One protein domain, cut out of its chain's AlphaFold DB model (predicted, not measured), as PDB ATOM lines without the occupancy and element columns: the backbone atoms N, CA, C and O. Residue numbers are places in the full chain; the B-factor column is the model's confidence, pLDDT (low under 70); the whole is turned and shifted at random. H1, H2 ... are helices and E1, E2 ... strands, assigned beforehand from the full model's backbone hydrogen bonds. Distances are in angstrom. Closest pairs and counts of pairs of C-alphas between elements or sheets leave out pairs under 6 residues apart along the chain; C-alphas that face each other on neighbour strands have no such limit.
ATOM      1  N   VAL A  15     241.870 183.080  99.622       98.38
ATOM      2  CA  VAL A  15     243.174 183.544  99.134       98.38
ATOM      3  C   VAL A  15     243.985 183.949 100.352       98.38
ATOM      4  O   VAL A  15     243.517 184.747 101.163       98.38
ATOM      5  N   PHE A  16     245.192 183.408 100.494       97.94
ATOM      6  CA  PHE A  16     245.964 183.560 101.720       97.94
ATOM      7  C   PHE A  16     247.460 183.712 101.480       97.94
ATOM      8  O   PHE A  16     247.990 183.340 100.431       97.94
ATOM      9  N   ILE A  17     248.138 184.222 102.505       97.62
ATOM     10  CA  ILE A  17     249.592 184.188 102.630       97.62
ATOM     11  C   ILE A  17     249.933 183.544 103.974       97.62
ATOM     12  O   ILE A  17     249.368 183.907 105.007       97.62
ATOM     13  N   ASP A  18     250.849 182.580 103.937       95.69
ATOM     14  CA  ASP A  18     251.367 181.866 105.100       95.69
ATOM     15  C   ASP A  18     252.789 182.327 105.427       95.69
ATOM     16  O   ASP A  18     253.616 182.529 104.535       95.69
ATOM     17  N   PHE A  19     253.077 182.439 106.720       93.38
ATOM     18  CA  PHE A  19     254.384 182.790 107.251       93.38
ATOM     19  C   PHE A  19     254.721 181.861 108.410       93.38
ATOM     20  O   PHE A  19     253.997 181.803 109.409       93.38
ATOM     21  N   ASP A  20     255.850 181.175 108.293       93.19
ATOM     22  CA  ASP A  20     256.405 180.406 109.396       93.19
ATOM     23  C   ASP A  20     257.098 181.354 110.382       93.19
ATOM     24  O   ASP A  20     257.679 182.376 110.003       93.19
ATOM     25  N   ASN A  21     257.026 181.020 111.663       88.50
ATOM     26  CA  ASN A  21     257.678 181.766 112.732       88.50
ATOM     27  C   ASN A  21     258.260 180.778 113.753       88.50
ATOM     28  O   ASN A  21     257.937 179.594 113.747       88.50
ATOM     29  N   ALA A  22     259.137 181.264 114.625       94.12
ATOM     30  CA  ALA A  22     259.707 180.489 115.726       94.12
ATOM     31  C   ALA A  22     259.700 181.278 117.046       94.12
ATOM     32  O   ALA A  22     260.465 180.985 117.965       94.12
ATOM     33  N   TRP A  23     258.859 182.310 117.150       95.38
ATOM     34  CA  TRP A  23     258.718 183.071 118.387       95.38
ATOM     35  C   TRP A  23     258.168 182.175 119.498       95.38
ATOM     36  O   TRP A  23     257.140 181.520 119.324       95.38
ATOM     37  N   SER A  24     258.836 182.164 120.648       95.88
ATOM     38  CA  SER A  24     258.472 181.305 121.772       95.88
ATOM     39  C   SER A  24     258.213 182.101 123.046       95.88
ATOM     40  O   SER A  24     259.011 182.968 123.404       95.88
ATOM     41  N   ALA A  25     257.159 181.745 123.776       95.06
ATOM     42  CA  ALA A  25     256.856 182.282 125.098       95.06
ATOM     43  C   ALA A  25     256.103 181.246 125.941       95.06
ATOM     44  O   ALA A  25     255.269 180.506 125.427       95.06
ATOM     45  N   LEU A  26     256.381 181.194 127.250       95.69
ATOM     46  CA  LEU A  26     255.673 180.327 128.210       95.69
ATOM     47  C   LEU A  26     255.616 178.834 127.803       95.69
ATOM     48  O   LEU A  26     254.649 178.143 128.110       95.69
ATOM     49  N   GLY A  27     256.637 178.334 127.099       94.44
ATOM     50  CA  GLY A  27     256.696 176.945 126.617       94.44
ATOM     51  C   GLY A  27     255.900 176.661 125.337       94.44
ATOM     52  O   GLY A  27     255.841 175.508 124.913       94.44
ATOM     53  N   TRP A  28     255.315 177.685 124.715       96.31
ATOM     54  CA  TRP A  28     254.652 177.611 123.415       96.31
ATOM     55  C   TRP A  28     255.520 178.246 122.338       96.31
ATOM     56  O   TRP A  28     256.142 179.282 122.574       96.31
ATOM     57  N   VAL A  29     255.523 177.652 121.150       96.50
ATOM     58  CA  VAL A  29     256.173 178.193 119.951       96.50
ATOM     59  C   VAL A  29     255.090 178.561 118.950       96.50
ATOM     60  O   VAL A  29     254.277 177.714 118.596       96.50
ATOM     61  N   ASN A  30     255.060 179.812 118.502       96.00
ATOM     62  CA  ASN A  30     254.250 180.237 117.367       96.00
ATOM     63  C   ASN A  30     254.912 179.719 116.091       96.00
ATOM     64  O   ASN A  30     255.947 180.250 115.699       96.00
ATOM     65  N   THR A  31     254.345 178.678 115.487       94.31
ATOM     66  CA  THR A  31     254.960 177.977 114.351       94.31
ATOM     67  C   THR A  31     254.460 178.475 113.005       94.31
ATOM     68  O   THR A  31     255.189 178.408 112.019       94.31
ATOM     69  N   ARG A  32     253.240 179.023 112.953       94.50
ATOM     70  CA  ARG A  32     252.622 179.493 111.711       94.50
ATOM     71  C   ARG A  32     251.670 180.649 111.956       94.50
ATOM     72  O   ARG A  32     250.889 180.624 112.908       94.50
ATOM     73  N   ASN A  33     251.686 181.609 111.041       96.44
ATOM     74  CA  ASN A  33     250.669 182.642 110.915       96.44
ATOM     75  C   ASN A  33     250.160 182.680 109.479       96.44
ATOM     76  O   ASN A  33     250.948 182.628 108.537       96.44
ATOM     77  N   ARG A  34     248.851 182.810 109.318       96.69
ATOM     78  CA  ARG A  34     248.174 182.903 108.032       96.69
ATOM     79  C   ARG A  34     247.297 184.136 108.018       96.69
ATOM     80  O   ARG A  34     246.521 184.338 108.947       96.69
ATOM     81  N   VAL A  35     247.376 184.918 106.951       98.12
ATOM     82  CA  VAL A  35     246.405 185.979 106.674       98.12
ATOM     83  C   VAL A  35     245.603 185.567 105.451       98.12
ATOM     84  O   VAL A  35     246.194 185.331 104.397       98.12
ATOM     85  N   SER A  36     244.280 185.482 105.590       97.69
ATOM     86  CA  SER A  36     243.379 185.025 104.525       97.69
ATOM     87  C   SER A  36     242.265 186.029 104.266       97.69
ATOM     88  O   SER A  36     241.665 186.548 105.204       97.69
ATOM     89  N   PHE A  37     241.926 186.240 102.998       98.50
ATOM     90  CA  PHE A  37     240.605 186.713 102.599       98.50
ATOM     91  C   PHE A  37     239.749 185.495 102.255       98.50
ATOM     92  O   PHE A  37     240.165 184.652 101.457       98.50
ATOM     93  N   ILE A  38     238.573 185.398 102.865       98.12
ATOM     94  CA  ILE A  38     237.692 184.237 102.772       98.12
ATOM     95  C   ILE A  38     236.301 184.702 102.364       98.12
ATOM     96  O   ILE A  38     235.686 185.521 103.050       98.12
ATOM     97  N   HIS A  39     235.791 184.129 101.281       97.94
ATOM     98  CA  HIS A  39     234.376 184.195 100.944       97.94
ATOM     99  C   HIS A  39     233.713 182.909 101.432       97.94
ATOM    100  O   HIS A  39     234.245 181.829 101.193       97.94
ATOM    101  N   GLN A  40     232.565 182.997 102.100       98.12
ATOM    102  CA  GLN A  40     231.776 181.822 102.463       98.12
ATOM    103  C   GLN A  40     230.325 182.023 102.040       98.12
ATOM    104  O   GLN A  40     229.709 183.026 102.390       98.12
ATOM    105  N   SER A  41     229.765 181.052 101.324       97.88
ATOM    106  CA  SER A  41     228.361 181.069 100.908       97.88
ATOM    107  C   SER A  41     227.769 179.667 100.836       97.88
ATOM    108  O   SER A  41     228.486 178.665 100.873       97.88
ATOM    109  N   ASN A  42     226.441 179.567 100.755       98.00
ATOM    110  CA  ASN A  42     225.753 178.286 100.576       98.00
ATOM    111  C   ASN A  42     225.297 177.987  99.137       98.00
ATOM    112  O   ASN A  42     224.756 176.912  98.869       98.00
ATOM    113  N   GLY A  43     225.509 178.924  98.206       96.38
ATOM    114  CA  GLY A  43     225.140 178.768  96.796       96.38
ATOM    115  C   GLY A  43     223.636 178.588  96.554       96.38
ATOM    116  O   GLY A  43     223.242 178.001  95.545       96.38
ATOM    117  N   ARG A  44     222.789 179.028  97.493       96.44
ATOM    118  CA  ARG A  44     221.327 179.010  97.362       96.44
ATOM    119  C   ARG A  44     220.827 180.339  96.802       96.44
ATOM    120  O   ARG A  44     221.490 181.357  96.923       96.44
ATOM    121  N   SER A  45     219.635 180.321  96.215       95.31
ATOM    122  CA  SER A  45     218.890 181.535  95.885       95.31
ATOM    123  C   SER A  45     218.046 182.001  97.073       95.31
ATOM    124  O   SER A  45     217.765 181.226  97.997       95.31
ATOM    125  N   ASP A  46     217.545 183.229  96.994       93.00
ATOM    126  CA  ASP A  46     216.567 183.745  97.949       93.00
ATOM    127  C   ASP A  46     215.335 182.842  98.088       93.00
ATOM    128  O   ASP A  46     214.901 182.218  97.109       93.00
ATOM    129  N   PRO A  47     214.755 182.744  99.301       94.06
ATOM    130  CA  PRO A  47     215.146 183.419 100.557       94.06
ATOM    131  C   PRO A  47     216.177 182.634 101.400       94.06
ATOM    132  O   PRO A  47     216.415 182.939 102.573       94.06
ATOM    133  N   LEU A  48     216.739 181.558 100.843       96.56
ATOM    134  CA  LEU A  48     217.667 180.665 101.539       96.56
ATOM    135  C   LEU A  48     219.137 181.030 101.288       96.56
ATOM    136  O   LEU A  48     220.006 180.342 101.825       96.56
ATOM    137  N   SER A  49     219.410 182.066 100.485       97.06
ATOM    138  CA  SER A  49     220.762 182.572 100.236       97.06
ATOM    139  C   SER A  49     221.422 182.967 101.545       97.06
ATOM    140  O   SER A  49     220.793 183.585 102.403       97.06
ATOM    141  N   ARG A  50     222.665 182.541 101.735       98.00
ATOM    142  CA  ARG A  50     223.505 182.936 102.862       98.00
ATOM    143  C   ARG A  50     224.916 183.145 102.355       98.00
ATOM    144  O   ARG A  50     225.476 182.244 101.717       98.00
ATOM    145  N   SER A  51     225.501 184.288 102.685       97.81
ATOM    146  CA  SER A  51     226.856 184.641 102.290       97.81
ATOM    147  C   SER A  51     227.461 185.702 103.207       97.81
ATOM    148  O   SER A  51     226.759 186.410 103.925       97.81
ATOM    149  N   TRP A  52     228.789 185.738 103.252       97.81
ATOM    150  CA  TRP A  52     229.570 186.787 103.900       97.81
ATOM    151  C   TRP A  52     231.036 186.693 103.478       97.81
ATOM    152  O   TRP A  52     231.529 185.646 103.036       97.81
ATOM    153  N   ASN A  53     231.752 187.794 103.670       98.12
ATOM    154  CA  ASN A  53     233.173 187.915 103.376       98.12
ATOM    155  C   ASN A  53     233.953 188.276 104.648       98.12
ATOM    156  O   ASN A  53     233.493 189.069 105.470       98.12
ATOM    157  N   ARG A  54     235.136 187.682 104.836       98.06
ATOM    158  CA  ARG A  54     235.955 187.858 106.046       98.06
ATOM    159  C   ARG A  54     237.436 187.993 105.725       98.06
ATOM    160  O   ARG A  54     237.942 187.359 104.803       98.06
ATOM    161  N   VAL A  55     238.142 188.747 106.560       98.38
ATOM    162  CA  VAL A  55     239.603 188.691 106.672       98.38
ATOM    163  C   VAL A  55     239.958 187.948 107.954       98.38
ATOM    164  O   VAL A  55     239.507 188.340 109.027       98.38
ATOM    165  N   TYR A  56     240.758 186.893 107.845       95.69
ATOM    166  CA  TYR A  56     241.242 186.082 108.960       95.69
ATOM    167  C   TYR A  56     242.721 186.328 109.230       95.69
ATOM    168  O   TYR A  56     243.517 186.458 108.300       95.69
ATOM    169  N   LEU A  57     243.083 186.288 110.511       97.81
ATOM    170  CA  LEU A  57     244.445 186.036 110.966       97.81
ATOM    171  C   LEU A  57     244.429 184.735 111.764       97.81
ATOM    172  O   LEU A  57     243.888 184.716 112.860       97.81
ATOM    173  N   GLU A  58     245.014 183.664 111.241       96.94
ATOM    174  CA  GLU A  58     245.148 182.394 111.955       96.94
ATOM    175  C   GLU A  58     246.581 182.236 112.474       96.94
ATOM    176  O   GLU A  58     247.528 182.164 111.694       96.94
ATOM    177  N   SER A  59     246.746 182.156 113.792       96.50
ATOM    178  CA  SER A  59     248.032 181.942 114.459       96.50
ATOM    179  C   SER A  59     248.029 180.602 115.184       96.50
ATOM    180  O   SER A  59     247.195 180.368 116.059       96.50
ATOM    181  N   THR A  60     248.985 179.736 114.845       95.88
ATOM    182  CA  THR A  60     249.151 178.410 115.451       95.88
ATOM    183  C   THR A  60     250.338 178.398 116.404       95.88
ATOM    184  O   THR A  60     251.448 178.806 116.058       95.88
ATOM    185  N   PHE A  61     250.093 177.903 117.611       95.19
ATOM    186  CA  PHE A  61     251.056 177.758 118.688       95.19
ATOM    187  C   PHE A  61     251.138 176.293 119.096       95.19
ATOM    188  O   PHE A  61     250.111 175.640 119.268       95.19
ATOM    189  N   GLN A  62     252.342 175.769 119.294       94.81
ATOM    190  CA  GLN A  62     252.554 174.370 119.661       94.81
ATOM    191  C   GLN A  62     253.381 174.244 120.939       94.81
ATOM    192  O   GLN A  62     254.292 175.035 121.188       94.81
ATOM    193  N   SER A  63     253.048 173.243 121.754       95.12
ATOM    194  CA  SER A  63     253.787 172.882 122.966       95.12
ATOM    195  C   SER A  63     253.685 171.374 123.204       95.12
ATOM    196  O   SER A  63     252.634 170.860 123.595       95.12
ATOM    197  N   GLY A  64     254.768 170.642 122.929       93.00
ATOM    198  CA  GLY A  64     254.764 169.177 122.973       93.00
ATOM    199  C   GLY A  64     253.690 168.585 122.053       93.00
ATOM    200  O   GLY A  64     253.677 168.852 120.855       93.00
ATOM    201  N   ASP A  65     252.772 167.803 122.622       93.56
ATOM    202  CA  ASP A  65     251.648 167.186 121.901       93.56
ATOM    203  C   ASP A  65     250.401 168.086 121.783       93.56
ATOM    204  O   ASP A  65     249.333 167.609 121.393       93.56
ATOM    205  N   TRP A  66     250.500 169.369 122.138       95.12
ATOM    206  CA  TRP A  66     249.403 170.332 122.030       95.12
ATOM    207  C   TRP A  66     249.579 171.287 120.851       95.12
ATOM    208  O   TRP A  66     250.689 171.737 120.563       95.12
ATOM    209  N   ALA A  67     248.457 171.660 120.236       95.62
ATOM    210  CA  ALA A  67     248.363 172.771 119.296       95.62
ATOM    211  C   ALA A  67     247.185 173.674 119.676       95.62
ATOM    212  O   ALA A  67     246.066 173.196 119.854       95.62
ATOM    213  N   LEU A  68     247.446 174.971 119.804       95.94
ATOM    214  CA  LEU A  68     246.458 176.022 120.010       95.94
ATOM    215  C   LEU A  68     246.429 176.895 118.759       95.94
ATOM    216  O   LEU A  68     247.466 177.400 118.335       95.94
ATOM    217  N   THR A  69     245.245 177.127 118.216       96.75
ATOM    218  CA  THR A  69     245.038 178.017 117.079       96.75
ATOM    219  C   THR A  69     244.074 179.117 117.485       96.75
ATOM    220  O   THR A  69     242.979 178.847 117.983       96.75
ATOM    221  N   LEU A  70     244.494 180.361 117.274       97.50
ATOM    222  CA  LEU A  70     243.669 181.551 117.442       97.50
ATOM    223  C   LEU A  70     243.413 182.124 116.056       97.50
ATOM    224  O   LEU A  70     244.364 182.416 115.337       97.50
ATOM    225  N   ALA A  71     242.145 182.263 115.687       97.50
ATOM    226  CA  ALA A  71     241.738 182.706 114.364       97.50
ATOM    227  C   ALA A  71     240.699 183.834 114.458       97.50
ATOM    228  O   ALA A  71     239.532 183.603 114.128       97.50
ATOM    229  N   PRO A  72     241.061 185.030 114.968       98.31
ATOM    230  CA  PRO A  72     240.199 186.197 114.850       98.31
ATOM    231  C   PRO A  72     239.892 186.506 113.382       98.31
ATOM    232  O   PRO A  72     240.740 186.346 112.497       98.31
ATOM    233  N   HIS A  73     238.687 187.011 113.146       97.62
ATOM    234  CA  HIS A  73     238.256 187.489 111.845       97.62
ATOM    235  C   HIS A  73     237.561 188.836 111.935       97.62
ATOM    236  O   HIS A  73     236.954 189.197 112.941       97.62
ATOM    237  N   TRP A  74     237.620 189.557 110.827       98.06
ATOM    238  CA  TRP A  74     236.862 190.772 110.603       98.06
ATOM    239  C   TRP A  74     235.915 190.561 109.426       98.06
ATOM    240  O   TRP A  74     236.357 190.132 108.355       98.06
ATOM    241  N   ARG A  75     234.622 190.838 109.623       97.25
ATOM    242  CA  ARG A  75     233.635 190.824 108.543       97.25
ATOM    243  C   ARG A  75     233.870 192.016 107.623       97.25
ATOM    244  O   ARG A  75     233.915 193.157 108.072       97.25
ATOM    245  N   VAL A  76     233.981 191.739 106.330       97.31
ATOM    246  CA  VAL A  76     234.037 192.767 105.292       97.31
ATOM    247  C   VAL A  76     232.615 193.303 105.088       97.31
ATOM    248  O   VAL A  76     231.722 192.495 104.840       97.31
ATOM    249  N   PRO A  77     232.380 194.622 105.219       93.62
ATOM    250  CA  PRO A  77     231.051 195.199 105.067       93.62
ATOM    251  C   PRO A  77     230.460 194.963 103.677       93.62
ATOM    252  O   PRO A  77     231.149 195.110 102.667       93.62
ATOM    253  N   GLU A  78     229.168 194.663 103.653       91.62
ATOM    254  CA  GLU A  78     228.338 194.494 102.459       91.62
ATOM    255  C   GLU A  78     227.246 195.577 102.478       91.62
ATOM    256  O   GLU A  78     226.954 196.147 103.532       91.62
ATOM    257  N   SER A  79     226.680 195.933 101.323       90.94
ATOM    258  CA  SER A  79     225.533 196.848 101.292       90.94
ATOM    259  C   SER A  79     224.282 196.161 101.826       90.94
ATOM    260  O   SER A  79     224.068 194.989 101.543       90.94
ATOM    261  N   ASP A  80     223.406 196.910 102.501       83.88
ATOM    262  CA  ASP A  80     222.164 196.375 103.087       83.88
ATOM    263  C   ASP A  80     221.275 195.615 102.083       83.88
ATOM    264  O   ASP A  80     220.537 194.717 102.472       83.88
ATOM    265  N   SER A  81     221.322 195.971 100.791       85.62
ATOM    266  CA  SER A  81     220.565 195.283  99.733       85.62
ATOM    267  C   SER A  81     221.092 193.892  99.386       85.62
ATOM    268  O   SER A  81     220.349 193.104  98.809       85.62
ATOM    269  N   ASP A  82     222.353 193.622  99.716       86.00
ATOM    270  CA  ASP A  82     223.105 192.435  99.302       86.00
ATOM    271  C   ASP A  82     223.510 191.586 100.528       86.00
ATOM    272  O   ASP A  82     224.211 190.585 100.388       86.00
ATOM    273  N   ASP A  83     223.094 191.985 101.737       93.44
ATOM    274  CA  ASP A  83     223.418 191.297 102.987       93.44
ATOM    275  C   ASP A  83     222.377 190.214 103.312       93.44
ATOM    276  O   ASP A  83     221.322 190.469 103.897       93.44
ATOM    277  N   ASP A  84     222.712 188.974 102.962       95.75
ATOM    278  CA  ASP A  84     221.878 187.792 103.198       95.75
ATOM    279  C   ASP A  84     221.655 187.465 104.692       95.75
ATOM    280  O   ASP A  84     220.739 186.715 105.054       95.75
ATOM    281  N   ASN A  85     222.534 187.947 105.574       97.06
ATOM    282  CA  ASN A  85     222.564 187.585 106.991       97.06
ATOM    283  C   ASN A  85     223.232 188.692 107.831       97.06
ATOM    284  O   ASN A  85     224.333 188.494 108.366       97.06
ATOM    285  N   PRO A  86     222.558 189.844 108.012       96.69
ATOM    286  CA  PRO A  86     223.150 191.034 108.628       96.69
ATOM    287  C   PRO A  86     223.521 190.855 110.100       96.69
ATOM    288  O   PRO A  86     224.412 191.527 110.615       96.69
ATOM    289  N   ASP A  87     222.880 189.912 110.786       97.12
ATOM    290  CA  ASP A  87     223.111 189.604 112.192       97.12
ATOM    291  C   ASP A  87     224.066 188.416 112.418       97.12
ATOM    292  O   ASP A  87     224.175 187.935 113.547       97.12
ATOM    293  N   ILE A  88     224.796 187.939 111.400       97.94
ATOM    294  CA  ILE A  88     225.659 186.745 111.512       97.94
ATOM    295  C   ILE A  88     226.708 186.837 112.631       97.94
ATOM    296  O   ILE A  88     226.910 185.874 113.380       97.94
ATOM    297  N   GLU A  89     227.311 188.012 112.837       97.50
ATOM    298  CA  GLU A  89     228.293 188.239 113.907       97.50
ATOM    299  C   GLU A  89     227.681 188.118 115.307       97.50
ATOM    300  O   GLU A  89     228.390 187.822 116.270       97.50
ATOM    301  N   ARG A  90     226.358 188.276 115.453       98.06
ATOM    302  CA  ARG A  90     225.661 188.044 116.725       98.06
ATOM    303  C   ARG A  90     225.733 186.578 117.151       98.06
ATOM    304  O   ARG A  90     225.626 186.304 118.345       98.06
ATOM    305  N   PHE A  91     225.900 185.647 116.212       98.31
ATOM    306  CA  PHE A  91     225.879 184.205 116.470       98.31
ATOM    307  C   PHE A  91     227.248 183.551 116.313       98.31
ATOM    308  O   PHE A  91     227.687 182.829 117.206       98.31
ATOM    309  N   VAL A  92     227.926 183.826 115.198       97.12
ATOM    310  CA  VAL A  92     229.221 183.219 114.852       97.12
ATOM    311  C   VAL A  92     230.384 183.993 115.484       97.12
ATOM    312  O   VAL A  92     231.444 183.423 115.739       97.12
ATOM    313  N   GLY A  93     230.166 185.266 115.827       97.12
ATOM    314  CA  GLY A  93     231.150 186.105 116.499       97.12
ATOM    315  C   GLY A  93     232.284 186.571 115.601       97.12
ATOM    316  O   GLY A  93     232.083 186.810 114.414       97.12
ATOM    317  N   TYR A  94     233.466 186.699 116.206       97.12
ATOM    318  CA  TYR A  94     234.625 187.411 115.648       97.12
ATOM    319  C   TYR A  94     235.884 186.543 115.547       97.12
ATOM    320  O   TYR A  94     236.987 187.062 115.400       97.12
ATOM    321  N   GLY A  95     235.755 185.227 115.707       96.31
ATOM    322  CA  GLY A  95     236.877 184.318 115.534       96.31
ATOM    323  C   GLY A  95     236.631 182.918 116.064       96.31
ATOM    324  O   GLY A  95     235.648 182.657 116.763       96.31
ATOM    325  N   ASP A  96     237.589 182.048 115.762       96.50
ATOM    326  CA  ASP A  96     237.661 180.693 116.296       96.50
ATOM    327  C   ASP A  96     238.837 180.547 117.265       96.50
ATOM    328  O   ASP A  96     239.930 181.076 117.051       96.50
ATOM    329  N   ILE A  97     238.628 179.749 118.308       98.12
ATOM    330  CA  ILE A  97     239.682 179.201 119.158       98.12
ATOM    331  C   ILE A  97     239.655 177.692 118.979       98.12
ATOM    332  O   ILE A  97     238.619 177.067 119.213       98.12
ATOM    333  N   ARG A  98     240.781 177.093 118.590       97.81
ATOM    334  CA  ARG A  98     240.910 175.639 118.438       97.81
ATOM    335  C   ARG A  98     242.027 175.128 119.333       97.81
ATOM    336  O   ARG A  98     243.117 175.686 119.331       97.81
ATOM    337  N   LEU A  99     241.769 174.068 120.086       96.75
ATOM    338  CA  LEU A  99     242.769 173.380 120.894       96.75
ATOM    339  C   LEU A  99     242.759 171.907 120.521       96.75
ATOM    340  O   LEU A  99     241.733 171.242 120.644       96.75
ATOM    341  N   ALA A 100     243.908 171.396 120.109       96.62
ATOM    342  CA  ALA A 100     244.097 170.000 119.777       96.62
ATOM    343  C   ALA A 100     245.158 169.374 120.683       96.62
ATOM    344  O   ALA A 100     246.095 170.042 121.133       96.62
ATOM    345  N   LYS A 101     245.030 168.065 120.915       95.19
ATOM    346  CA  LYS A 101     246.013 167.248 121.623       95.19
ATOM    347  C   LYS A 101     246.214 165.904 120.938       95.19
ATOM    348  O   LYS A 101     245.247 165.168 120.722       95.19
ATOM    349  N   ARG A 102     247.471 165.543 120.689       95.19
ATOM    350  CA  ARG A 102     247.855 164.176 120.339       95.19
ATOM    351  C   ARG A 102     247.996 163.336 121.609       95.19
ATOM    352  O   ARG A 102     248.574 163.753 122.610       95.19
ATOM    353  N   LEU A 103     247.417 162.147 121.580       94.56
ATOM    354  CA  LEU A 103     247.396 161.182 122.671       94.56
ATOM    355  C   LEU A 103     248.229 159.948 122.295       94.56
ATOM    356  O   LEU A 103     248.770 159.836 121.191       94.56
ATOM    357  N   GLN A 104     248.317 158.992 123.219       93.94
ATOM    358  CA  GLN A 104     248.961 157.704 122.965       93.94
ATOM    359  C   GLN A 104     248.337 156.995 121.755       93.94
ATOM    360  O   GLN A 104     247.164 157.191 121.431       93.94
ATOM    361  N   ASN A 105     249.137 156.169 121.078       92.94
ATOM    362  CA  ASN A 105     248.733 155.425 119.879       92.94
ATOM    363  C   ASN A 105     248.216 156.320 118.735       92.94
ATOM    364  O   ASN A 105     247.432 155.876 117.901       92.94
ATOM    365  N   ASN A 106     248.656 157.585 118.692       90.31
ATOM    366  CA  ASN A 106     248.263 158.567 117.681       90.31
ATOM    367  C   ASN A 106     246.748 158.848 117.637       90.31
ATOM    368  O   ASN A 106     246.200 159.203 116.589       90.31
ATOM    369  N   HIS A 107     246.063 158.676 118.770       94.62
ATOM    370  CA  HIS A 107     244.717 159.205 118.962       94.62
ATOM    371  C   HIS A 107     244.791 160.730 119.049       94.62
ATOM    372  O   HIS A 107     245.784 161.285 119.518       94.62
ATOM    373  N   GLU A 108     243.748 161.416 118.613       94.88
ATOM    374  CA  GLU A 108     243.698 162.874 118.619       94.88
ATOM    375  C   GLU A 108     242.375 163.348 119.184       94.88
ATOM    376  O   GLU A 108     241.317 162.801 118.876       94.88
ATOM    377  N   PHE A 109     242.466 164.386 120.000       96.12
ATOM    378  CA  PHE A 109     241.331 165.148 120.482       96.12
ATOM    379  C   PHE A 109     241.454 166.574 119.957       96.12
ATOM    380  O   PHE A 109     242.546 167.142 120.016       96.12
ATOM    381  N   ALA A 110     240.354 167.170 119.509       96.69
ATOM    382  CA  ALA A 110     240.279 168.605 119.290       96.69
ATOM    383  C   ALA A 110     238.966 169.189 119.790       96.69
ATOM    384  O   ALA A 110     237.926 168.536 119.803       96.69
ATOM    385  N   GLY A 111     239.042 170.446 120.205       97.31
ATOM    386  CA  GLY A 111     237.892 171.285 120.463       97.31
ATOM    387  C   GLY A 111     238.013 172.591 119.697       97.31
ATOM    388  O   GLY A 111     239.091 173.181 119.649       97.31
ATOM    389  N   GLN A 112     236.901 173.055 119.141       98.06
ATOM    390  CA  GLN A 112     236.748 174.393 118.590       98.06
ATOM    391  C   GLN A 112     235.648 175.129 119.350       98.06
ATOM    392  O   GLN A 112     234.577 174.578 119.593       98.06
ATOM    393  N   LEU A 113     235.908 176.391 119.674       98.44
ATOM    394  CA  LEU A 113     234.933 177.340 120.187       98.44
ATOM    395  C   LEU A 113     234.875 178.548 119.255       98.44
ATOM    396  O   LEU A 113     235.907 179.100 118.880       98.44
ATOM    397  N   ARG A 114     233.660 178.978 118.934       97.31
ATOM    398  CA  ARG A 114     233.364 180.238 118.249       97.31
ATOM    399  C   ARG A 114     232.138 180.893 118.854       97.31
ATOM    400  O   ARG A 114     231.355 180.227 119.533       97.31
ATOM    401  N   GLY A 115     231.955 182.181 118.602       95.94
ATOM    402  CA  GLY A 115     230.759 182.889 119.041       95.94
ATOM    403  C   GLY A 115     231.002 184.321 119.475       95.94
ATOM    404  O   GLY A 115     232.118 184.838 119.436       95.94
ATOM    405  N   ASN A 116     229.918 184.961 119.901       97.38
ATOM    406  CA  ASN A 116     229.889 186.346 120.339       97.38
ATOM    407  C   ASN A 116     229.602 186.415 121.846       97.38
ATOM    408  O   ASN A 116     228.440 186.280 122.256       97.38
ATOM    409  N   PRO A 117     230.624 186.674 122.683       95.25
ATOM    410  CA  PRO A 117     230.440 186.733 124.125       95.25
ATOM    411  C   PRO A 117     229.459 187.800 124.596       95.25
ATOM    412  O   PRO A 117     228.760 187.578 125.581       95.25
ATOM    413  N   SER A 118     229.358 188.926 123.882       96.88
ATOM    414  CA  SER A 118     228.438 190.006 124.255       96.88
ATOM    415  C   SER A 118     226.970 189.619 124.050       96.88
ATOM    416  O   SER A 118     226.113 190.004 124.841       96.88
ATOM    417  N   ALA A 119     226.684 188.801 123.032       97.12
ATOM    418  CA  ALA A 119     225.347 188.287 122.744       97.12
ATOM    419  C   ALA A 119     225.030 186.957 123.456       97.12
ATOM    420  O   ALA A 119     223.883 186.514 123.434       97.12
ATOM    421  N   GLY A 120     226.028 186.300 124.061       97.44
ATOM    422  CA  GLY A 120     225.875 185.000 124.723       97.44
ATOM    423  C   GLY A 120     225.668 183.817 123.768       97.44
ATOM    424  O   GLY A 120     225.240 182.746 124.202       97.44
ATOM    425  N   ASN A 121     225.964 183.991 122.478       98.44
ATOM    426  CA  ASN A 121     225.819 182.949 121.465       98.44
ATOM    427  C   ASN A 121     227.166 182.298 121.175       98.44
ATOM    428  O   ASN A 121     228.156 182.990 120.950       98.44
ATOM    429  N   TYR A 122     227.180 180.966 121.153       98.19
ATOM    430  CA  TYR A 122     228.382 180.173 120.929       98.19
ATOM    431  C   TYR A 122     228.085 178.942 120.078       98.19
ATOM    432  O   TYR A 122     226.967 178.417 120.113       98.19
ATOM    433  N   GLY A 123     229.110 178.481 119.370       98.44
ATOM    434  CA  GLY A 123     229.199 177.192 118.700       98.44
ATOM    435  C   GLY A 123     230.442 176.451 119.184       98.44
ATOM    436  O   GLY A 123     231.541 177.009 119.187       98.44
ATOM    437  N   THR A 124     230.262 175.202 119.597       98.56
ATOM    438  CA  THR A 124     231.321 174.329 120.099       98.56
ATOM    439  C   THR A 124     231.339 173.041 119.296       98.56
ATOM    440  O   THR A 124     230.310 172.378 119.164       98.56
ATOM    441  N   GLN A 125     232.516 172.658 118.819       98.56
ATOM    442  CA  GLN A 125     232.755 171.366 118.189       98.56
ATOM    443  C   GLN A 125     233.794 170.595 118.992       98.56
ATOM    444  O   GLN A 125     234.798 171.171 119.403       98.56
ATOM    445  N   ILE A 126     233.541 169.311 119.222       98.25
ATOM    446  CA  ILE A 126     234.483 168.377 119.831       98.25
ATOM    447  C   ILE A 126     234.685 167.212 118.875       98.25
ATOM    448  O   ILE A 126     233.716 166.589 118.443       98.25
ATOM    449  N   ASP A 127     235.943 166.896 118.617       97.62
ATOM    450  CA  ASP A 127     236.378 165.875 117.681       97.62
ATOM    451  C   ASP A 127     237.289 164.876 118.392       97.62
ATOM    452  O   ASP A 127     238.194 165.242 119.152       97.62
ATOM    453  N   TYR A 128     237.067 163.595 118.123       96.94
ATOM    454  CA  TYR A 128     237.943 162.518 118.553       96.94
ATOM    455  C   TYR A 128     238.210 161.577 117.388       96.94
ATOM    456  O   TYR A 128     237.280 161.050 116.773       96.94
ATOM    457  N   SER A 129     239.487 161.344 117.090       96.06
ATOM    458  CA  SER A 129     239.888 160.443 116.012       96.06
ATOM    459  C   SER A 129     240.979 159.474 116.431       96.06
ATOM    460  O   SER A 129     241.834 159.792 117.260       96.06
ATOM    461  N   TRP A 130     240.990 158.295 115.814       95.31
ATOM    462  CA  TRP A 130     242.048 157.306 116.008       95.31
ATOM    463  C   TRP A 130     242.363 156.549 114.718       95.31
ATOM    464  O   TRP A 130     241.491 156.433 113.853       95.31
ATOM    465  N   PRO A 131     243.600 156.041 114.559       95.06
ATOM    466  CA  PRO A 131     243.981 155.293 113.366       95.06
ATOM    467  C   PRO A 131     243.093 154.060 113.152       95.06
ATOM    468  O   PRO A 131     242.827 153.316 114.096       95.06
ATOM    469  N   ALA A 132     242.663 153.839 111.908       94.00
ATOM    470  CA  ALA A 132     241.904 152.662 111.495       94.00
ATOM    471  C   ALA A 132     242.727 151.797 110.523       94.00
ATOM    472  O   ALA A 132     243.369 150.840 110.948       94.00
ATOM    473  N   PHE A 133     242.751 152.123 109.229       93.25
ATOM    474  CA  PHE A 133     243.438 151.333 108.197       93.25
ATOM    475  C   PHE A 133     243.926 152.222 107.052       93.25
ATOM    476  O   PHE A 133     243.255 153.177 106.690       93.25
ATOM    477  N   ASN A 134     245.074 151.908 106.442       90.62
ATOM    478  CA  ASN A 134     245.578 152.580 105.227       90.62
ATOM    479  C   ASN A 134     245.578 154.126 105.292       90.62
ATOM    480  O   ASN A 134     245.199 154.791 104.333       90.62
ATOM    481  N   GLY A 135     245.952 154.704 106.439       87.06
ATOM    482  CA  GLY A 135     245.932 156.159 106.659       87.06
ATOM    483  C   GLY A 135     244.554 156.748 106.990       87.06
ATOM    484  O   GLY A 135     244.478 157.893 107.418       87.06
ATOM    485  N   VAL A 136     243.479 155.965 106.881       93.94
ATOM    486  CA  VAL A 136     242.134 156.329 107.340       93.94
ATOM    487  C   VAL A 136     242.073 156.285 108.862       93.94
ATOM    488  O   VAL A 136     242.647 155.404 109.512       93.94
ATOM    489  N   ARG A 137     241.329 157.225 109.434       94.94
ATOM    490  CA  ARG A 137     241.030 157.334 110.859       94.94
ATOM    491  C   ARG A 137     239.535 157.141 111.075       94.94
ATOM    492  O   ARG A 137     238.738 157.592 110.256       94.94
ATOM    493  N   THR A 138     239.143 156.513 112.175       96.94
ATOM    494  CA  THR A 138     237.754 156.594 112.648       96.94
ATOM    495  C   THR A 138     237.565 157.930 113.355       96.94
ATOM    496  O   THR A 138     238.480 158.390 114.041       96.94
ATOM    497  N   HIS A 139     236.403 158.555 113.179       96.44
ATOM    498  CA  HIS A 139     236.115 159.901 113.659       96.44
ATOM    499  C   HIS A 139     234.754 159.979 114.349       96.44
ATOM    500  O   HIS A 139     233.741 159.548 113.793       96.44
ATOM    501  N   VAL A 140     234.737 160.559 115.546       98.06
ATOM    502  CA  VAL A 140     233.525 160.942 116.271       98.06
ATOM    503  C   VAL A 140     233.547 162.450 116.448       98.06
ATOM    504  O   VAL A 140     234.517 162.986 116.978       98.06
ATOM    505  N   GLN A 141     232.467 163.113 116.048       98.25
ATOM    506  CA  GLN A 141     232.309 164.558 116.176       98.25
ATOM    507  C   GLN A 141     231.003 164.877 116.890       98.25
ATOM    508  O   GLN A 141     229.949 164.342 116.540       98.25
ATOM    509  N   TYR A 142     231.060 165.790 117.852       98.62
ATOM    510  CA  TYR A 142     229.885 166.385 118.468       98.62
ATOM    511  C   TYR A 142     229.895 167.899 118.276       98.62
ATOM    512  O   TYR A 142     230.853 168.566 118.656       98.62
ATOM    513  N   TYR A 143     228.817 168.434 117.710       98.62
ATOM    514  CA  TYR A 143     228.593 169.867 117.566       98.62
ATOM    515  C   TYR A 143     227.433 170.319 118.452       98.62
ATOM    516  O   TYR A 143     226.373 169.688 118.474       98.62
ATOM    517  N   TYR A 144     227.620 171.435 119.151       98.69
ATOM    518  CA  TYR A 144     226.598 172.093 119.955       98.69
ATOM    519  C   TYR A 144     226.670 173.608 119.784       98.69
ATOM    520  O   TYR A 144     227.697 174.211 120.085       98.69
ATOM    521  N   GLY A 145     225.562 174.242 119.404       98.44
ATOM    522  CA  GLY A 145     225.461 175.701 119.359       98.44
ATOM    523  C   GLY A 145     225.106 176.253 117.985       98.44
ATOM    524  O   GLY A 145     224.444 175.581 117.201       98.44
ATOM    525  N   TYR A 146     225.495 177.497 117.732       98.50
ATOM    526  CA  TYR A 146     225.176 178.252 116.517       98.50
ATOM    527  C   TYR A 146     226.325 178.235 115.509       98.50
ATOM    528  O   TYR A 146     227.483 178.186 115.916       98.50
ATOM    529  N   GLY A 147     226.022 178.377 114.214       97.38
ATOM    530  CA  GLY A 147     227.067 178.515 113.192       97.38
ATOM    531  C   GLY A 147     227.690 177.198 112.739       97.38
ATOM    532  O   GLY A 147     228.863 177.191 112.358       97.38
ATOM    533  N   GLU A 148     226.940 176.091 112.804       97.50
ATOM    534  CA  GLU A 148     227.379 174.795 112.259       97.50
ATOM    535  C   GLU A 148     227.425 174.820 110.724       97.50
ATOM    536  O   GLU A 148     228.319 174.251 110.106       97.50
ATOM    537  N   SER A 149     226.452 175.491 110.110       97.44
ATOM    538  CA  SER A 149     226.358 175.728 108.672       97.44
ATOM    539  C   SER A 149     225.800 177.124 108.428       97.44
ATOM    540  O   SER A 149     225.217 177.716 109.341       97.44
ATOM    541  N   MET A 150     225.950 177.654 107.212       97.62
ATOM    542  CA  MET A 150     225.432 178.992 106.902       97.62
ATOM    543  C   MET A 150     223.915 179.060 107.045       97.62
ATOM    544  O   MET A 150     223.412 180.033 107.587       97.62
ATOM    545  N   ILE A 151     223.164 178.036 106.628       97.31
ATOM    546  CA  ILE A 151     221.704 178.065 106.791       97.31
ATOM    547  C   ILE A 151     221.257 177.998 108.261       97.31
ATOM    548  O   ILE A 151     220.228 178.569 108.613       97.31
ATOM    549  N   ASP A 152     222.053 177.363 109.127       97.75
ATOM    550  CA  ASP A 152     221.781 177.247 110.563       97.75
ATOM    551  C   ASP A 152     222.589 178.261 111.396       97.75
ATOM    552  O   ASP A 152     222.759 178.070 112.602       97.75
ATOM    553  N   TYR A 153     223.112 179.342 110.801       98.12
ATOM    554  CA  TYR A 153     223.989 180.275 111.525       98.12
ATOM    555  C   TYR A 153     223.320 180.859 112.778       98.12
ATOM    556  O   TYR A 153     223.971 181.030 113.805       98.12
ATOM    557  N   ASN A 154     222.010 181.095 112.707       97.94
ATOM    558  CA  ASN A 154     221.164 181.619 113.776       97.94
ATOM    559  C   ASN A 154     220.272 180.551 114.435       97.94
ATOM    560  O   ASN A 154     219.372 180.889 115.203       97.94
ATOM    561  N   HIS A 155     220.525 179.263 114.178       98.12
ATOM    562  CA  HIS A 155     219.805 178.146 114.787       98.12
ATOM    563  C   HIS A 155     220.750 177.291 115.632       98.12
ATOM    564  O   HIS A 155     221.848 176.932 115.212       98.12
ATOM    565  N   ARG A 156     220.321 176.942 116.850       97.94
ATOM    566  CA  ARG A 156     221.114 176.074 117.722       97.94
ATOM    567  C   ARG A 156     220.995 174.623 117.258       97.94
ATOM    568  O   ARG A 156     219.905 174.055 117.250       97.94
ATOM    569  N   VAL A 157     222.132 174.020 116.940       98.12
ATOM    570  CA  VAL A 157     222.254 172.626 116.520       98.12
ATOM    571  C   VAL A 157     222.858 171.779 117.636       98.12
ATOM    572  O   VAL A 157     223.685 172.243 118.417       98.12
ATOM    573  N   HIS A 158     222.429 170.519 117.689       98.19
ATOM    574  CA  HIS A 158     223.026 169.452 118.478       98.19
ATOM    575  C   HIS A 158     223.216 168.262 117.539       98.19
ATOM    576  O   HIS A 158     222.230 167.666 117.099       98.19
ATOM    577  N   ARG A 159     224.457 167.926 117.188       98.56
ATOM    578  CA  ARG A 159     224.736 166.867 116.212       98.56
ATOM    579  C   ARG A 159     225.844 165.958 116.703       98.56
ATOM    580  O   ARG A 159     226.929 166.427 117.016       98.56
ATOM    581  N   LEU A 160     225.569 164.657 116.721       98.56
ATOM    582  CA  LEU A 160     226.568 163.610 116.903       98.56
ATOM    583  C   LEU A 160     226.793 162.916 115.559       98.56
ATOM    584  O   LEU A 160     225.839 162.454 114.937       98.56
ATOM    585  N   SER A 161     228.050 162.834 115.140       98.00
ATOM    586  CA  SER A 161     228.467 162.217 113.884       98.00
ATOM    587  C   SER A 161     229.495 161.125 114.157       98.00
ATOM    588  O   SER A 161     230.391 161.297 114.983       98.00
ATOM    589  N   LEU A 162     229.376 160.012 113.436       98.19
ATOM    590  CA  LEU A 162     230.348 158.924 113.407       98.19
ATOM    591  C   LEU A 162     230.724 158.671 111.949       98.19
ATOM    592  O   LEU A 162     229.845 158.532 111.099       98.19
ATOM    593  N   GLY A 163     232.016 158.599 111.662       96.81
ATOM    594  CA  GLY A 163     232.494 158.370 110.308       96.81
ATOM    595  C   GLY A 163     233.988 158.111 110.250       96.81
ATOM    596  O   GLY A 163     234.595 157.626 111.205       96.81
ATOM    597  N   PHE A 164     234.573 158.449 109.108       95.44
ATOM    598  CA  PHE A 164     235.995 158.297 108.841       95.44
ATOM    599  C   PHE A 164     236.602 159.634 108.407       95.44
ATOM    600  O   PHE A 164     235.914 160.457 107.804       95.44
ATOM    601  N   SER A 165     237.888 159.838 108.680       92.19
ATOM    602  CA  SER A 165     238.664 160.991 108.215       92.19
ATOM    603  C   SER A 165     240.012 160.549 107.638       92.19
ATOM    604  O   SER A 165     240.498 159.456 107.927       92.19
ATOM    605  N   LEU A 166     240.594 161.375 106.766       87.12
ATOM    606  CA  LEU A 166     241.849 161.058 106.065       87.12
ATOM    607  C   LEU A 166     243.059 161.755 106.685       87.12
ATOM    608  O   LEU A 166     244.125 161.158 106.799       87.12
ATOM    609  N   ASN A 167     242.893 163.010 107.103       77.81
ATOM    610  CA  ASN A 167     243.993 163.806 107.623       77.81
ATOM    611  C   ASN A 167     243.900 163.902 109.150       77.81
ATOM    612  O   ASN A 167     242.820 164.203 109.667       77.81
ATOM    613  N   PRO A 168     245.004 163.658 109.878       65.88
ATOM    614  CA  PRO A 168     245.090 164.039 111.279       65.88
ATOM    615  C   PRO A 168     244.987 165.563 111.422       65.88
ATOM    616  O   PRO A 168     245.410 166.311 110.537       65.88
ATOM    617  N   LEU A 169     244.464 166.017 112.558       61.66
ATOM    618  CA  LEU A 169     244.433 167.436 112.931       61.66
ATOM    619  C   LEU A 169     245.856 167.977 113.130       61.66
ATOM    620  O   LEU A 169     246.134 169.144 112.861       61.66
ATOM    621  N   PHE A 170     246.780 167.102 113.534       59.97
ATOM    622  CA  PHE A 170     248.209 167.371 113.553       59.97
ATOM    623  C   PHE A 170     248.839 166.899 112.242       59.97
ATOM    624  O   PHE A 170     249.226 165.739 112.095       59.97
ATOM    625  N   SER A 171     248.978 167.805 111.275       50.78
ATOM    626  CA  SER A 171     249.801 167.514 110.102       50.78
ATOM    627  C   SER A 171     251.272 167.358 110.507       50.78
ATOM    628  O   SER A 171     251.853 168.233 111.154       50.78
ATOM    629  N   ALA A 172     251.908 166.276 110.052       34.31
ATOM    630  CA  ALA A 172     253.340 166.028 110.224       34.31
ATOM    631  C   ALA A 172     254.233 167.129 109.610       34.31
ATOM    632  O   ALA A 172     255.408 167.230 109.962       34.31
ATOM    633  N   THR A 173     253.696 167.978 108.725       37.50
ATOM    634  CA  THR A 173     254.450 169.070 108.089       37.50
ATOM    635  C   THR A 173     254.696 170.281 108.990       37.50
ATOM    636  O   THR A 173     255.539 171.097 108.641       37.50
ATOM    637  N   GLY A 174     254.030 170.386 110.147       35.56
ATOM    638  CA  GLY A 174     254.285 171.451 111.131       35.56
ATOM    639  C   GLY A 174     255.265 171.073 112.247       35.56
ATOM    640  O   GLY A 174     255.538 171.897 113.109       35.56
ATOM    641  N   LEU A 175     255.755 169.827 112.278       38.44
ATOM    642  CA  LEU A 175     256.525 169.282 113.411       38.44
ATOM    643  C   LEU A 175     257.989 168.953 113.085       38.44
ATOM    644  O   LEU A 175     258.726 168.570 113.986       38.44
TER     645      LEU A 175
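What this domain is: This is residues 15 to 175 of the 177 residues of the protein "Phospholipase A1" of Halomonas axialensis (UniProt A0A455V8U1). One wide sheet of nine strands, twisted and curled into an open trough, makes the body; its edge strands E1 and E9 stay apart and the trough does not close into a barrel. The four-residue helix H1 sits at one end of the strands, beside E6 and E7, and residues 166 to 175 run from E9 back across the hollow side. The printed part has 161 residues, in the order E1 E2 E3 E4 H1 E5 E6 E7 E8 E9, which is also the order of the strands across the antiparallel sheet. The class is mostly strand. The whole is compact, with a radius of gyration of the C-alphas of 17.2 A and spans of 51 by 37 by 29 A.

Where its parts are: E1, residues 15 to 25, begins at C-alpha 15 (243.174, 183.544, 99.134) and bends by 63 degrees at residue 22. E2, residues 28 to 41, is 34.8 A long and bends by 63 degrees at residue 37. E3, residues 51 to 63, is 35.9 A long and bends by 59 degrees at residue 55. E4 spans residues 66 to 75, H1 residues 89 to 92, E5 residues 95 to 102 and E6 residues 108 to 116. E7, residues 121 to 133, is 38.5 A long. E8 spans residues 136 to 145. E9, residues 157 to 165, bends by 65 degrees at residue 162 and ends at C-alpha 165 (238.664, 160.991, 108.215).

How they stand to each other: From edge to edge the strands' lines turn by 89 degrees and the way across the sheet turns by 70 degrees. E1 to E4 form a meander, each strand the antiparallel neighbour of the one before, and E5 to E9 form another. In the hairpin of E1 and E2, N 19 and O 33 are 2.8 A apart, within hydrogen-bond range. E4 and E5 are antiparallel at 166 degrees, with N 69 and O 98 2.8 A apart. In the hairpin of E8 and E9, N 143 and O 159 are 2.8 A apart. H1 is on the sheet but at the sheet's level, with a height of 1.8 A; its closest C-alpha pair to E6, Val 92 and Gly 115, is 4.5 A apart. H1 is too short for an O i to N i+4 pair, and its one O i to N i+3 pair is not within range.

The domain as a whole: The C-alphas farthest apart, of Ser 81 and Asn 105, are 52.8 A apart. The printed part has no cut. The links E4 to H1 and E8 to E9 are long, with 13 and 11 residues. The mean pLDDT of the printed part is 93.6; residues 168 to 175 are under 70.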